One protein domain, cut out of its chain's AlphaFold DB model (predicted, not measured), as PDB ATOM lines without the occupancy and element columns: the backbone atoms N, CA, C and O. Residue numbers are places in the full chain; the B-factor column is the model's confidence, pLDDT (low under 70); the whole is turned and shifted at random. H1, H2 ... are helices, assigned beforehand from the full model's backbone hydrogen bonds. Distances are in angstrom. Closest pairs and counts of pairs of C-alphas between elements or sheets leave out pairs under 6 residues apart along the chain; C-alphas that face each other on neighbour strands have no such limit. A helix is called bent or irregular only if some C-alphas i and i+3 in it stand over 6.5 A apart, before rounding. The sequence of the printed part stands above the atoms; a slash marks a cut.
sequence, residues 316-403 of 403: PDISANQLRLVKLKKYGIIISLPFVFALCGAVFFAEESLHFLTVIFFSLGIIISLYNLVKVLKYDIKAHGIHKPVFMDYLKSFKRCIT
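AT A GLANCE: This is residues 316 to 403 of the 403 residues of the protein "Pv-fam-b protein" of Plasmodium cynomolgi (strain B) (UniProt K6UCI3). What shape does the longest helix help make? H2 and H1 form a long helical hairpin, H3 crosses H2 near its last residues, and residues 316 to 333, of which 320 to 333 belong to H1, stick out. What builds it? The printed part has 88 residues, with helices H1, H2, H3 in order, which hold 75 of them, and no named strand; its class is all helix, and it is loose: radius of gyration of the C-alphas 17.3 A, spans 53 by 36 by 20 A.

HOW THE PARTS SIT: What touches the longest helix? H2, residues 352 to 383, touches H1, residues 320 to 350, opposite ways at a shallow tilt of 25 degrees; the closest C-alphas, of Gly 345 and Thr 358, are 4.2 A apart. With residues 374 to 381 alone, H2 touches residues 393 to 398 of H3, residues 391 to 402, about perpendicular at 82 degrees; the closest C-alphas, of Leu 377 and Ser 397, are 5.9 A apart. What of the backbones? Every O i to N i+4 pair is within hydrogen-bond range in H3, 26 of 28 in H2 and 20 of 27 in H1.

IN THESE COORDINATES: Where does H2 begin? C-alpha 352 is at (193.336, 80.157, 236.106), and H2 is 47.2 A long. Are the long helices even? H2 is irregular, C-alphas 353 and 356 being 7.5 A apart, and H1, 42.5 A long with a kink of 50 degrees near residue 336, only just, C-alphas 347 and 350 being 6.6 A apart. Where does H3 end? C-alpha 402 is at (163.471, 68.441, 215.674).

THE WHOLE: How large is it? The farthest C-alphas, of Pro 316 and Ser 353, are 55.9 A apart. Is it whole and sure? The printed part has no cut, H1 to H2 is a tight link, H2 to H3 a short one, and pLDDT is under 70 at residues 402 to 403.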
ATOM      1  N   PRO A 316     164.324  46.499 204.610       82.94
ATOM      2  CA  PRO A 316     163.444  45.681 205.446       82.94
ATOM      3  C   PRO A 316     164.175  44.574 206.227       82.94
ATOM      4  O   PRO A 316     163.633  44.075 207.212       82.94
ATOM      5  N   ASP A 317     165.397  44.205 205.830       86.62
ATOM      6  CA  ASP A 317     166.171  43.127 206.460       86.62
ATOM      7  C   ASP A 317     166.920  43.578 207.729       86.62
ATOM      8  O   ASP A 317     167.485  42.754 208.456       86.62
ATOM      9  N   ILE A 318     166.957  44.883 208.017       85.12
ATOM     10  CA  ILE A 318     167.694  45.439 209.156       85.12
ATOM     11  C   ILE A 318     166.753  45.621 210.347       85.12
ATOM     12  O   ILE A 318     165.797  46.392 210.321       85.12
ATOM     13  N   SER A 319     167.067  44.951 211.456       88.69
ATOM     14  CA  SER A 319     166.309  45.131 212.697       88.69
ATOM     15  C   SER A 319     166.486  46.544 213.275       88.69
ATOM     16  O   SER A 319     167.560  47.145 213.192       88.69
ATOM     17  N   ALA A 320     165.469  47.052 213.976       86.25
ATOM     18  CA  ALA A 320     165.510  48.380 214.600       86.25
ATOM     19  C   ALA A 320     166.720  48.585 215.541       86.25
ATOM     20  O   ALA A 320     167.277  49.681 215.624       86.25
ATOM     21  N   ASN A 321     167.167  47.528 216.230       85.81
ATOM     22  CA  ASN A 321     168.340  47.577 217.109       85.81
ATOM     23  C   ASN A 321     169.654  47.691 216.322       85.81
ATOM     24  O   ASN A 321     170.542  48.447 216.719       85.81
ATOM     25  N   GLN A 322     169.771  46.989 215.193       85.12
ATOM     26  CA  GLN A 322     170.918  47.122 214.293       85.12
ATOM     27  C   GLN A 322     170.950  48.510 213.650       85.12
ATOM     28  O   GLN A 322     172.010  49.133 213.621       85.12
ATOM     29  N   LEU A 323     169.798  49.047 213.234       86.12
ATOM     30  CA  LEU A 323     169.705  50.407 212.702       86.12
ATOM     31  C   LEU A 323     170.134  51.454 213.742       86.12
ATOM     32  O   LEU A 323     170.924  52.344 213.427       86.12
ATOM     33  N   ARG A 324     169.693  51.325 215.003       84.06
ATOM     34  CA  ARG A 324     170.152  52.191 216.108       84.06
ATOM     35  C   ARG A 324     171.663  52.116 216.314       84.06
ATOM     36  O   ARG A 324     172.298  53.156 216.485       84.06
ATOM     37  N   LEU A 325     172.247  50.917 216.271       85.62
ATOM     38  CA  LEU A 325     173.693  50.727 216.409       85.62
ATOM     39  C   LEU A 325     174.462  51.390 215.254       85.62
ATOM     40  O   LEU A 325     175.472  52.057 215.481       85.62
ATOM     41  N   VAL A 326     173.970  51.244 214.020       86.62
ATOM     42  CA  VAL A 326     174.554  51.875 212.829       86.62
ATOM     43  C   VAL A 326     174.464  53.398 212.927       86.62
ATOM     44  O   VAL A 326     175.485  54.067 212.754       86.62
ATOM     45  N   LYS A 327     173.293  53.944 213.287       84.38
ATOM     46  CA  LYS A 327     173.086  55.383 213.527       84.38
ATOM     47  C   LYS A 327     174.058  55.906 214.584       84.38
ATOM     48  O   LYS A 327     174.773  56.871 214.326       84.38
ATOM     49  N   LEU A 328     174.170  55.231 215.730       83.56
ATOM     50  CA  LEU A 328     175.092  55.621 216.801       83.56
ATOM     51  C   LEU A 328     176.557  55.564 216.347       83.56
ATOM     52  O   LEU A 328     177.312  56.493 216.613       83.56
ATOM     53  N   LYS A 329     176.973  54.515 215.629       83.81
ATOM     54  CA  LYS A 329     178.364  54.370 215.170       83.81
ATOM     55  C   LYS A 329     178.735  55.421 214.126       83.81
ATOM     56  O   LYS A 329     179.846  55.938 214.149       83.81
ATOM     57  N   LYS A 330     177.831  55.727 213.196       84.88
ATOM     58  CA  LYS A 330     178.094  56.647 212.083       84.88
ATOM     59  C   LYS A 330     177.912  58.108 212.491       84.88
ATOM     60  O   LYS A 330     178.837  58.899 212.324       84.88
ATOM     61  N   TYR A 331     176.775  58.460 213.086       82.69
ATOM     62  CA  TYR A 331     176.527  59.826 213.551       82.69
ATOM     63  C   TYR A 331     177.310  60.157 214.813       82.69
ATOM     64  O   TYR A 331     177.746  61.294 214.963       82.69
ATOM     65  N   GLY A 332     177.570  59.176 215.679       79.94
ATOM     66  CA  GLY A 332     178.376  59.379 216.879       79.94
ATOM     67  C   GLY A 332     179.792  59.852 216.569       79.94
ATOM     68  O   GLY A 332     180.298  60.685 217.305       79.94
ATOM     69  N   ILE A 333     180.411  59.417 215.465       82.06
ATOM     70  CA  ILE A 333     181.738  59.915 215.050       82.06
ATOM     71  C   ILE A 333     181.678  61.392 214.629       82.06
ATOM     72  O   ILE A 333     182.570  62.169 214.957       82.06
ATOM     73  N   ILE A 334     180.628  61.797 213.914       82.44
ATOM     74  CA  ILE A 334     180.457  63.186 213.454       82.44
ATOM     75  C   ILE A 334     180.146  64.103 214.644       82.44
ATOM     76  O   ILE A 334     180.681  65.206 214.755       82.44
ATOM     77  N   ILE A 335     179.289  63.626 215.548       83.44
ATOM     78  CA  ILE A 335     178.840  64.358 216.729       83.44
ATOM     79  C   ILE A 335     179.928  64.393 217.804       83.44
ATOM     80  O   ILE A 335     180.014  65.392 218.502       83.44
ATOM     81  N   SER A 336     180.787  63.376 217.936       85.62
ATOM     82  CA  SER A 336     181.817  63.329 218.986       85.62
ATOM     83  C   SER A 336     182.910  64.377 218.811       85.62
ATOM     84  O   SER A 336     183.466  64.835 219.806       85.62
ATOM     85  N   LEU A 337     183.200  64.800 217.577       85.69
ATOM     86  CA  LEU A 337     184.265  65.758 217.285       85.69
ATOM     87  C   LEU A 337     184.157  67.062 218.107       85.69
ATOM     88  O   LEU A 337     185.116  67.380 218.809       85.69
ATOM     89  N   PRO A 338     183.032  67.805 218.113       87.69
ATOM     90  CA  PRO A 338     182.892  68.987 218.968       87.69
ATOM     91  C   PRO A 338     182.991  68.679 220.471       87.69
ATOM     92  O   PRO A 338     183.519  69.504 221.217       87.69
ATOM     93  N   PHE A 339     182.570  67.491 220.928       85.75
ATOM     94  CA  PHE A 339     182.742  67.088 222.330       85.75
ATOM     95  C   PHE A 339     184.206  66.845 222.693       85.75
ATOM     96  O   PHE A 339     184.603  67.174 223.805       85.75
ATOM     97  N   VAL A 340     185.031  66.337 221.772       89.38
ATOM     98  CA  VAL A 340     186.480  66.210 221.997       89.38
ATOM     99  C   VAL A 340     187.102  67.587 222.234       89.38
ATOM    100  O   VAL A 340     187.849  67.755 223.194       89.38
ATOM    101  N   PHE A 341     186.739  68.594 221.433       87.25
ATOM    102  CA  PHE A 341     187.207  69.970 221.647       87.25
ATOM    103  C   PHE A 341     186.728  70.547 222.985       87.25
ATOM    104  O   PHE A 341     187.523  71.154 223.701       87.25
ATOM    105  N   ALA A 342     185.470  70.310 223.364       85.25
ATOM    106  CA  ALA A 342     184.944  70.740 224.660       85.25
ATOM    107  C   ALA A 342     185.670  70.064 225.840       85.25
ATOM    108  O   ALA A 342     186.027  70.732 226.809       85.25
ATOM    109  N   LEU A 343     185.953  68.760 225.743       88.00
ATOM    110  CA  LEU A 343     186.709  68.015 226.755       88.00
ATOM    111  C   LEU A 343     188.156  68.503 226.859       88.00
ATOM    112  O   LEU A 343     188.653  68.669 227.970       88.00
ATOM    113  N   CYS A 344     188.815  68.796 225.735       87.50
ATOM    114  CA  CYS A 344     190.131  69.435 225.745       87.50
ATOM    115  C   CYS A 344     190.083  70.784 226.473       87.50
ATOM    116  O   CYS A 344     190.932  71.043 227.319       87.50
ATOM    117  N   GLY A 345     189.065  71.611 226.214       86.56
ATOM    118  CA  GLY A 345     188.864  72.873 226.929       86.56
ATOM    119  C   GLY A 345     188.669  72.689 228.437       86.56
ATOM    120  O   GLY A 345     189.224  73.457 229.223       86.56
ATOM    121  N   ALA A 346     187.930  71.654 228.842       86.75
ATOM    122  CA  ALA A 346     187.681  71.332 230.246       86.75
ATOM    123  C   ALA A 346     188.953  70.921 231.007       86.75
ATOM    124  O   ALA A 346     189.064  71.219 232.193       86.75
ATOM    125  N   VAL A 347     189.938  70.301 230.344       88.12
ATOM    126  CA  VAL A 347     191.245  69.987 230.963       88.12
ATOM    127  C   VAL A 347     191.969  71.263 231.402       88.12
ATOM    128  O   VAL A 347     192.582  71.284 232.465       88.12
ATOM    129  N   PHE A 348     191.852  72.338 230.624       84.25
ATOM    130  CA  PHE A 348     192.485  73.624 230.922       84.25
ATOM    131  C   PHE A 348     191.704  74.478 231.931       84.25
ATOM    132  O   PHE A 348     192.211  75.500 232.378       84.25
ATOM    133  N   PHE A 349     190.500  74.052 232.331       82.38
ATOM    134  CA  PHE A 349     189.657  74.797 233.271       82.38
ATOM    135  C   PHE A 349     190.208  74.799 234.707       82.38
ATOM    136  O   PHE A 349     189.839  75.647 235.508       82.38
ATOM    137  N   ALA A 350     191.085  73.852 235.050       81.19
ATOM    138  CA  ALA A 350     191.664  73.759 236.390       81.19
ATOM    139  C   ALA A 350     192.749  74.818 236.671       81.19
ATOM    140  O   ALA A 350     193.092  75.034 237.831       81.19
ATOM    141  N   GLU A 351     193.293  75.467 235.636       83.81
ATOM    142  CA  GLU A 351     194.346  76.475 235.763       83.81
ATOM    143  C   GLU A 351     193.830  77.857 235.360       83.81
ATOM    144  O   GLU A 351     193.497  78.106 234.202       83.81
ATOM    145  N   GLU A 352     193.831  78.791 236.315       82.56
ATOM    146  CA  GLU A 352     193.336  80.157 236.106       82.56
ATOM    147  C   GLU A 352     194.044  80.895 234.960       82.56
ATOM    148  O   GLU A 352     193.420  81.666 234.228       82.56
ATOM    149  N   SER A 353     195.336  80.619 234.770       84.50
ATOM    150  CA  SER A 353     196.166  81.177 233.700       84.50
ATOM    151  C   SER A 353     195.792  80.662 232.304       84.50
ATOM    152  O   SER A 353     196.129  81.307 231.309       84.50
ATOM    153  N   LEU A 354     195.084  79.531 232.209       86.81
ATOM    154  CA  LEU A 354     194.718  78.874 230.952       86.81
ATOM    155  C   LEU A 354     193.230  79.008 230.602       86.81
ATOM    156  O   LEU A 354     192.811  78.517 229.553       86.81
ATOM    157  N   HIS A 355     192.442  79.754 231.384       85.56
ATOM    158  CA  HIS A 355     191.030  80.023 231.081       85.56
ATOM    159  C   HIS A 355     190.800  80.563 229.660       85.56
ATOM    160  O   HIS A 355     189.811  80.217 229.013       85.56
ATOM    161  N   PHE A 356     191.725  81.370 229.134       86.19
ATOM    162  CA  PHE A 356     191.646  81.852 227.755       86.19
ATOM    163  C   PHE A 356     191.687  80.705 226.726       86.19
ATOM    164  O   PHE A 356     190.924  80.716 225.759       86.19
ATOM    165  N   LEU A 357     192.511  79.674 226.953       84.56
ATOM    166  CA  LEU A 357     192.534  78.477 226.106       84.56
ATOM    167  C   LEU A 357     191.215  77.714 226.206       84.56
ATOM    168  O   LEU A 357     190.692  77.289 225.178       84.56
ATOM    169  N   THR A 358     190.638  77.590 227.404       87.12
ATOM    170  CA  THR A 358     189.309  76.988 227.574       87.12
ATOM    171  C   THR A 358     188.276  77.698 226.699       87.12
ATOM    172  O   THR A 358     187.584  77.038 225.923       87.12
ATOM    173  N   VAL A 359     188.224  79.033 226.731       86.81
ATOM    174  CA  VAL A 359     187.309  79.819 225.884       86.81
ATOM    175  C   VAL A 359     187.543  79.546 224.395       86.81
ATOM    176  O   VAL A 359     186.572  79.362 223.656       86.81
ATOM    177  N   ILE A 360     188.799  79.447 223.943       88.25
ATOM    178  CA  ILE A 360     189.125  79.104 222.548       88.25
ATOM    179  C   ILE A 360     188.591  77.716 222.176       88.25
ATOM    180  O   ILE A 360     187.916  77.574 221.156       88.25
ATOM    181  N   PHE A 361     188.861  76.694 222.990       88.44
ATOM    182  CA  PHE A 361     188.442  75.317 222.713       88.44
ATOM    183  C   PHE A 361     186.918  75.167 222.678       88.44
ATOM    184  O   PHE A 361     186.384  74.540 221.761       88.44
ATOM    185  N   PHE A 362     186.206  75.796 223.616       85.75
ATOM    186  CA  PHE A 362     184.742  75.826 223.607       85.75
ATOM    187  C   PHE A 362     184.193  76.564 222.382       85.75
ATOM    188  O   PHE A 362     183.279  76.064 221.726       85.75
ATOM    189  N   SER A 363     184.782  77.707 222.024       86.81
ATOM    190  CA  SER A 363     184.379  78.471 220.835       86.81
ATOM    191  C   SER A 363     184.558  77.652 219.554       86.81
ATOM    192  O   SER A 363     183.649  77.590 218.729       86.81
ATOM    193  N   LEU A 364     185.689  76.953 219.410       87.81
ATOM    194  CA  LEU A 364     185.931  76.035 218.293       87.81
ATOM    195  C   LEU A 364     184.921  74.881 218.273       87.81
ATOM    196  O   LEU A 364     184.385  74.567 217.211       87.81
ATOM    197  N   GLY A 365     184.602  74.293 219.430       87.88
ATOM    198  CA  GLY A 365     183.578  73.251 219.540       87.88
ATOM    199  C   GLY A 365     182.198  73.730 219.070       87.88
ATOM    200  O   GLY A 365     181.529  73.028 218.307       87.88
ATOM    201  N   ILE A 366     181.796  74.951 219.441       86.00
ATOM    202  CA  ILE A 366     180.534  75.567 218.992       86.00
ATOM    203  C   ILE A 366     180.555  75.798 217.478       86.00
ATOM    204  O   ILE A 366     179.600  75.433 216.793       86.00
ATOM    205  N   ILE A 367     181.646  76.343 216.935       87.81
ATOM    206  CA  ILE A 367     181.789  76.583 215.489       87.81
ATOM    207  C   ILE A 367     181.676  75.270 214.704       87.81
ATOM    208  O   ILE A 367     180.933  75.203 213.724       87.81
ATOM    209  N   ILE A 368     182.355  74.208 215.151       87.75
ATOM    210  CA  ILE A 368     182.284  72.877 214.527       87.75
ATOM    211  C   ILE A 368     180.860  72.314 214.608       87.75
ATOM    212  O   ILE A 368     180.362  71.744 213.637       87.75
ATOM    213  N   SER A 369     180.175  72.511 215.736       86.62
ATOM    214  CA  SER A 369     178.789  72.068 215.925       86.62
ATOM    215  C   SER A 369     177.834  72.766 214.956       86.62
ATOM    216  O   SER A 369     177.043  72.102 214.286       86.62
ATOM    217  N   LEU A 370     177.946  74.091 214.821       86.12
ATOM    218  CA  LEU A 370     177.158  74.873 213.867       86.12
ATOM    219  C   LEU A 370     177.457  74.470 212.422       86.12
ATOM    220  O   LEU A 370     176.537  74.322 211.619       86.12
ATOM    221  N   TYR A 371     178.728  74.244 212.092       88.12
ATOM    222  CA  TYR A 371     179.126  73.769 210.771       88.12
ATOM    223  C   TYR A 371     178.493  72.408 210.444       88.12
ATOM    224  O   TYR A 371     177.875  72.256 209.387       88.12
ATOM    225  N   ASN A 372     178.574  71.441 211.364       85.12
ATOM    226  CA  ASN A 372     177.946  70.130 211.199       85.12
ATOM    227  C   ASN A 372     176.426  70.250 211.047       85.12
ATOM    228  O   ASN A 372     175.862  69.636 210.144       85.12
ATOM    229  N   LEU A 373     175.770  71.086 211.860       85.44
ATOM    230  CA  LEU A 373     174.332  71.345 211.761       85.44
ATOM    231  C   LEU A 373     173.952  71.873 210.373       85.44
ATOM    232  O   LEU A 373     173.056  71.335 209.729       85.44
ATOM    233  N   VAL A 374     174.663  72.882 209.865       85.62
ATOM    234  CA  VAL A 374     174.410  73.430 208.522       85.62
ATOM    235  C   VAL A 374     174.585  72.360 207.443       85.62
ATOM    236  O   VAL A 374     173.798  72.317 206.494       85.62
ATOM    237  N   LYS A 375     175.582  71.477 207.569       87.44
ATOM    238  CA  LYS A 375     175.794  70.383 206.610       87.44
ATOM    239  C   LYS A 375     174.702  69.314 206.686       87.44
ATOM    240  O   LYS A 375     174.273  68.860 205.628       87.44
ATOM    241  N   VAL A 376     174.212  68.969 207.876       86.06
ATOM    242  CA  VAL A 376     173.055  68.071 208.064       86.06
ATOM    243  C   VAL A 376     171.817  68.643 207.385       86.06
ATOM    244  O   VAL A 376     171.193  67.973 206.568       86.06
ATOM    245  N   LEU A 377     171.500  69.911 207.648       84.25
ATOM    246  CA  LEU A 377     170.353  70.578 207.029       84.25
ATOM    247  C   LEU A 377     170.500  70.636 205.505       84.25
ATOM    248  O   LEU A 377     169.561  70.372 204.761       84.25
ATOM    249  N   LYS A 378     171.708  70.927 205.013       87.06
ATOM    250  CA  LYS A 378     172.002  70.924 203.575       87.06
ATOM    251  C   LYS A 378     171.807  69.537 202.954       87.06
ATOM    252  O   LYS A 378     171.381  69.462 201.802       87.06
ATOM    253  N   TYR A 379     172.138  68.469 203.678       86.19
ATOM    254  CA  TYR A 379     171.895  67.099 203.241       86.19
ATOM    255  C   TYR A 379     170.395  66.810 203.135       86.19
ATOM    256  O   TYR A 379     169.942  66.433 202.058       86.19
ATOM    257  N   ASP A 380     169.627  67.083 204.194       82.94
ATOM    258  CA  ASP A 380     168.171  66.883 204.213       82.94
ATOM    259  C   ASP A 380     167.487  67.636 203.061       82.94
ATOM    260  O   ASP A 380     166.692  67.073 202.308       82.94
ATOM    261  N   ILE A 381     167.859  68.897 202.831       86.50
ATOM    262  CA  ILE A 381     167.308  69.694 201.727       86.50
ATOM    263  C   ILE A 381     167.661  69.090 200.354       86.50
ATOM    264  O   ILE A 381     166.816  69.057 199.453       86.50
ATOM    265  N   LYS A 382     168.887  68.572 200.187       86.00
ATOM    266  CA  LYS A 382     169.315  67.895 198.952       86.00
ATOM    267  C   LYS A 382     168.597  66.562 198.738       86.00
ATOM    268  O   LYS A 382     168.254  66.275 197.593       86.00
ATOM    269  N   ALA A 383     168.346  65.789 199.794       82.06
ATOM    270  CA  ALA A 383     167.571  64.549 199.725       82.06
ATOM    271  C   ALA A 383     166.135  64.809 199.230       82.06
ATOM    272  O   ALA A 383     165.575  64.014 198.485       82.06
ATOM    273  N   HIS A 384     165.587  65.989 199.532       82.44
ATOM    274  CA  HIS A 384     164.291  66.459 199.032       82.44
ATOM    275  C   HIS A 384     164.334  67.086 197.620       82.44
ATOM    276  O   HIS A 384     163.345  67.665 197.173       82.44
ATOM    277  N   GLY A 385     165.464  67.008 196.910       84.00
ATOM    278  CA  GLY A 385     165.592  67.473 195.522       84.00
ATOM    279  C   GLY A 385     165.848  68.974 195.350       84.00
ATOM    280  O   GLY A 385     165.877  69.470 194.223       84.00
ATOM    281  N   ILE A 386     166.077  69.725 196.430       82.31
ATOM    282  CA  ILE A 386     166.360  71.164 196.349       82.31
ATOM    283  C   ILE A 386     167.877  71.371 196.232       82.31
ATOM    284  O   ILE A 386     168.646  71.163 197.170       82.31
ATOM    285  N   HIS A 387     168.334  71.801 195.056       76.69
ATOM    286  CA  HIS A 387     169.767  71.975 194.770       76.69
ATOM    287  C   HIS A 387     170.318  73.373 195.079       76.69
ATOM    288  O   HIS A 387     171.535  73.539 195.198       76.69
ATOM    289  N   LYS A 388     169.446  74.376 195.228       81.12
ATOM    290  CA  LYS A 388     169.805  75.753 195.597       81.12
ATOM    291  C   LYS A 388     168.980  76.189 196.812       81.12
ATOM    292  O   LYS A 388     167.944  76.821 196.624       81.12
ATOM    293  N   PRO A 389     169.404  75.811 198.029       81.12
ATOM    294  CA  PRO A 389     168.644  76.095 199.236       81.12
ATOM    295  C   PRO A 389     168.677  77.590 199.573       81.12
ATOM    296  O   PRO A 389     169.738  78.221 199.555       81.12
ATOM    297  N   VAL A 390     167.518  78.143 199.910       84.06
ATOM    298  CA  VAL A 390     167.353  79.482 200.488       84.06
ATOM    299  C   VAL A 390     167.254  79.343 202.012       84.06
ATOM    300  O   VAL A 390     166.971  78.269 202.534       84.06
ATOM    301  N   PHE A 391     167.477  80.419 202.770       78.44
ATOM    302  CA  PHE A 391     167.415  80.399 204.240       78.44
ATOM    303  C   PHE A 391     166.127  79.765 204.809       78.44
ATOM    304  O   PHE A 391     166.182  79.029 205.792       78.44
ATOM    305  N   MET A 392     164.976  79.979 204.163       81.19
ATOM    306  CA  MET A 392     163.716  79.357 204.588       81.19
ATOM    307  C   MET A 392     163.706  77.831 204.449       81.19
ATOM    308  O   MET A 392     163.067  77.159 205.257       81.19
ATOM    309  N   ASP A 393     164.456  77.271 203.497       81.81
ATOM    310  CA  ASP A 393     164.591  75.819 203.347       81.81
ATOM    311  C   ASP A 393     165.375  75.221 204.520       81.81
ATOM    312  O   ASP A 393     165.012  74.164 205.033       81.81
ATOM    313  N   TYR A 394     166.388  75.940 205.015       80.94
ATOM    314  CA  TYR A 394     167.132  75.566 206.222       80.94
ATOM    315  C   TYR A 394     166.259  75.591 207.475       80.94
ATOM    316  O   TYR A 394     166.295  74.640 208.251       80.94
ATOM    317  N   LEU A 395     165.429  76.622 207.658       81.69
ATOM    318  CA  LEU A 395     164.492  76.683 208.787       81.69
ATOM    319  C   LEU A 395     163.439  75.570 208.726       81.69
ATOM    320  O   LEU A 395     163.114  74.961 209.747       81.69
ATOM    321  N   LYS A 396     162.919  75.280 207.529       82.75
ATOM    322  CA  LYS A 396     161.940  74.209 207.319       82.75
ATOM    323  C   LYS A 396     162.552  72.834 207.581       82.75
ATOM    324  O   LYS A 396     161.923  72.013 208.243       82.75
ATOM    325  N   SER A 397     163.773  72.602 207.108       79.88
ATOM    326  CA  SER A 397     164.552  71.394 207.393       79.88
ATOM    327  C   SER A 397     164.815  71.241 208.893       79.88
ATOM    328  O   SER A 397     164.480  70.214 209.472       79.88
ATOM    329  N   PHE A 398     165.264  72.305 209.562       76.94
ATOM    330  CA  PHE A 398     165.539  72.294 211.000       76.94
ATOM    331  C   PHE A 398     164.300  71.958 211.830       76.94
ATOM    332  O   PHE A 398     164.367  71.121 212.727       76.94
ATOM    333  N   LYS A 399     163.144  72.543 211.487       76.56
ATOM    334  CA  LYS A 399     161.873  72.216 212.141       76.56
ATOM    335  C   LYS A 399     161.520  70.733 211.982       76.56
ATOM    336  O   LYS A 399     161.058  70.134 212.945       76.56
ATOM    337  N   ARG A 400     161.761  70.139 210.809       76.62
ATOM    338  CA  ARG A 400     161.517  68.707 210.556       76.62
ATOM    339  C   ARG A 400     162.501  67.784 211.266       76.62
ATOM    340  O   ARG A 400     162.110  66.697 211.637       76.62
ATOM    341  N   CYS A 401     163.755  68.191 211.452       71.56
ATOM    342  CA  CYS A 401     164.729  67.366 212.171       71.56
ATOM    343  C   CYS A 401     164.495  67.341 213.692       71.56
ATOM    344  O   CYS A 401     165.038  66.470 214.367       71.56
ATOM    345  N   ILE A 402     163.755  68.314 214.235       68.50
ATOM    346  CA  ILE A 402     163.471  68.441 215.674       68.50
ATOM    347  C   ILE A 402     162.083  67.911 216.050       68.50
ATOM    348  O   ILE A 402     161.882  67.528 217.202       68.50
ATOM    349  N   THR A 403     161.136  67.932 215.107       47.81
ATOM    350  CA  THR A 403     159.769  67.416 215.292       47.81
ATOM    351  C   THR A 403     159.737  65.941 214.941       47.81
ATOM    352  O   THR A 403     159.114  65.176 215.706       47.81
TER     353      THR A 403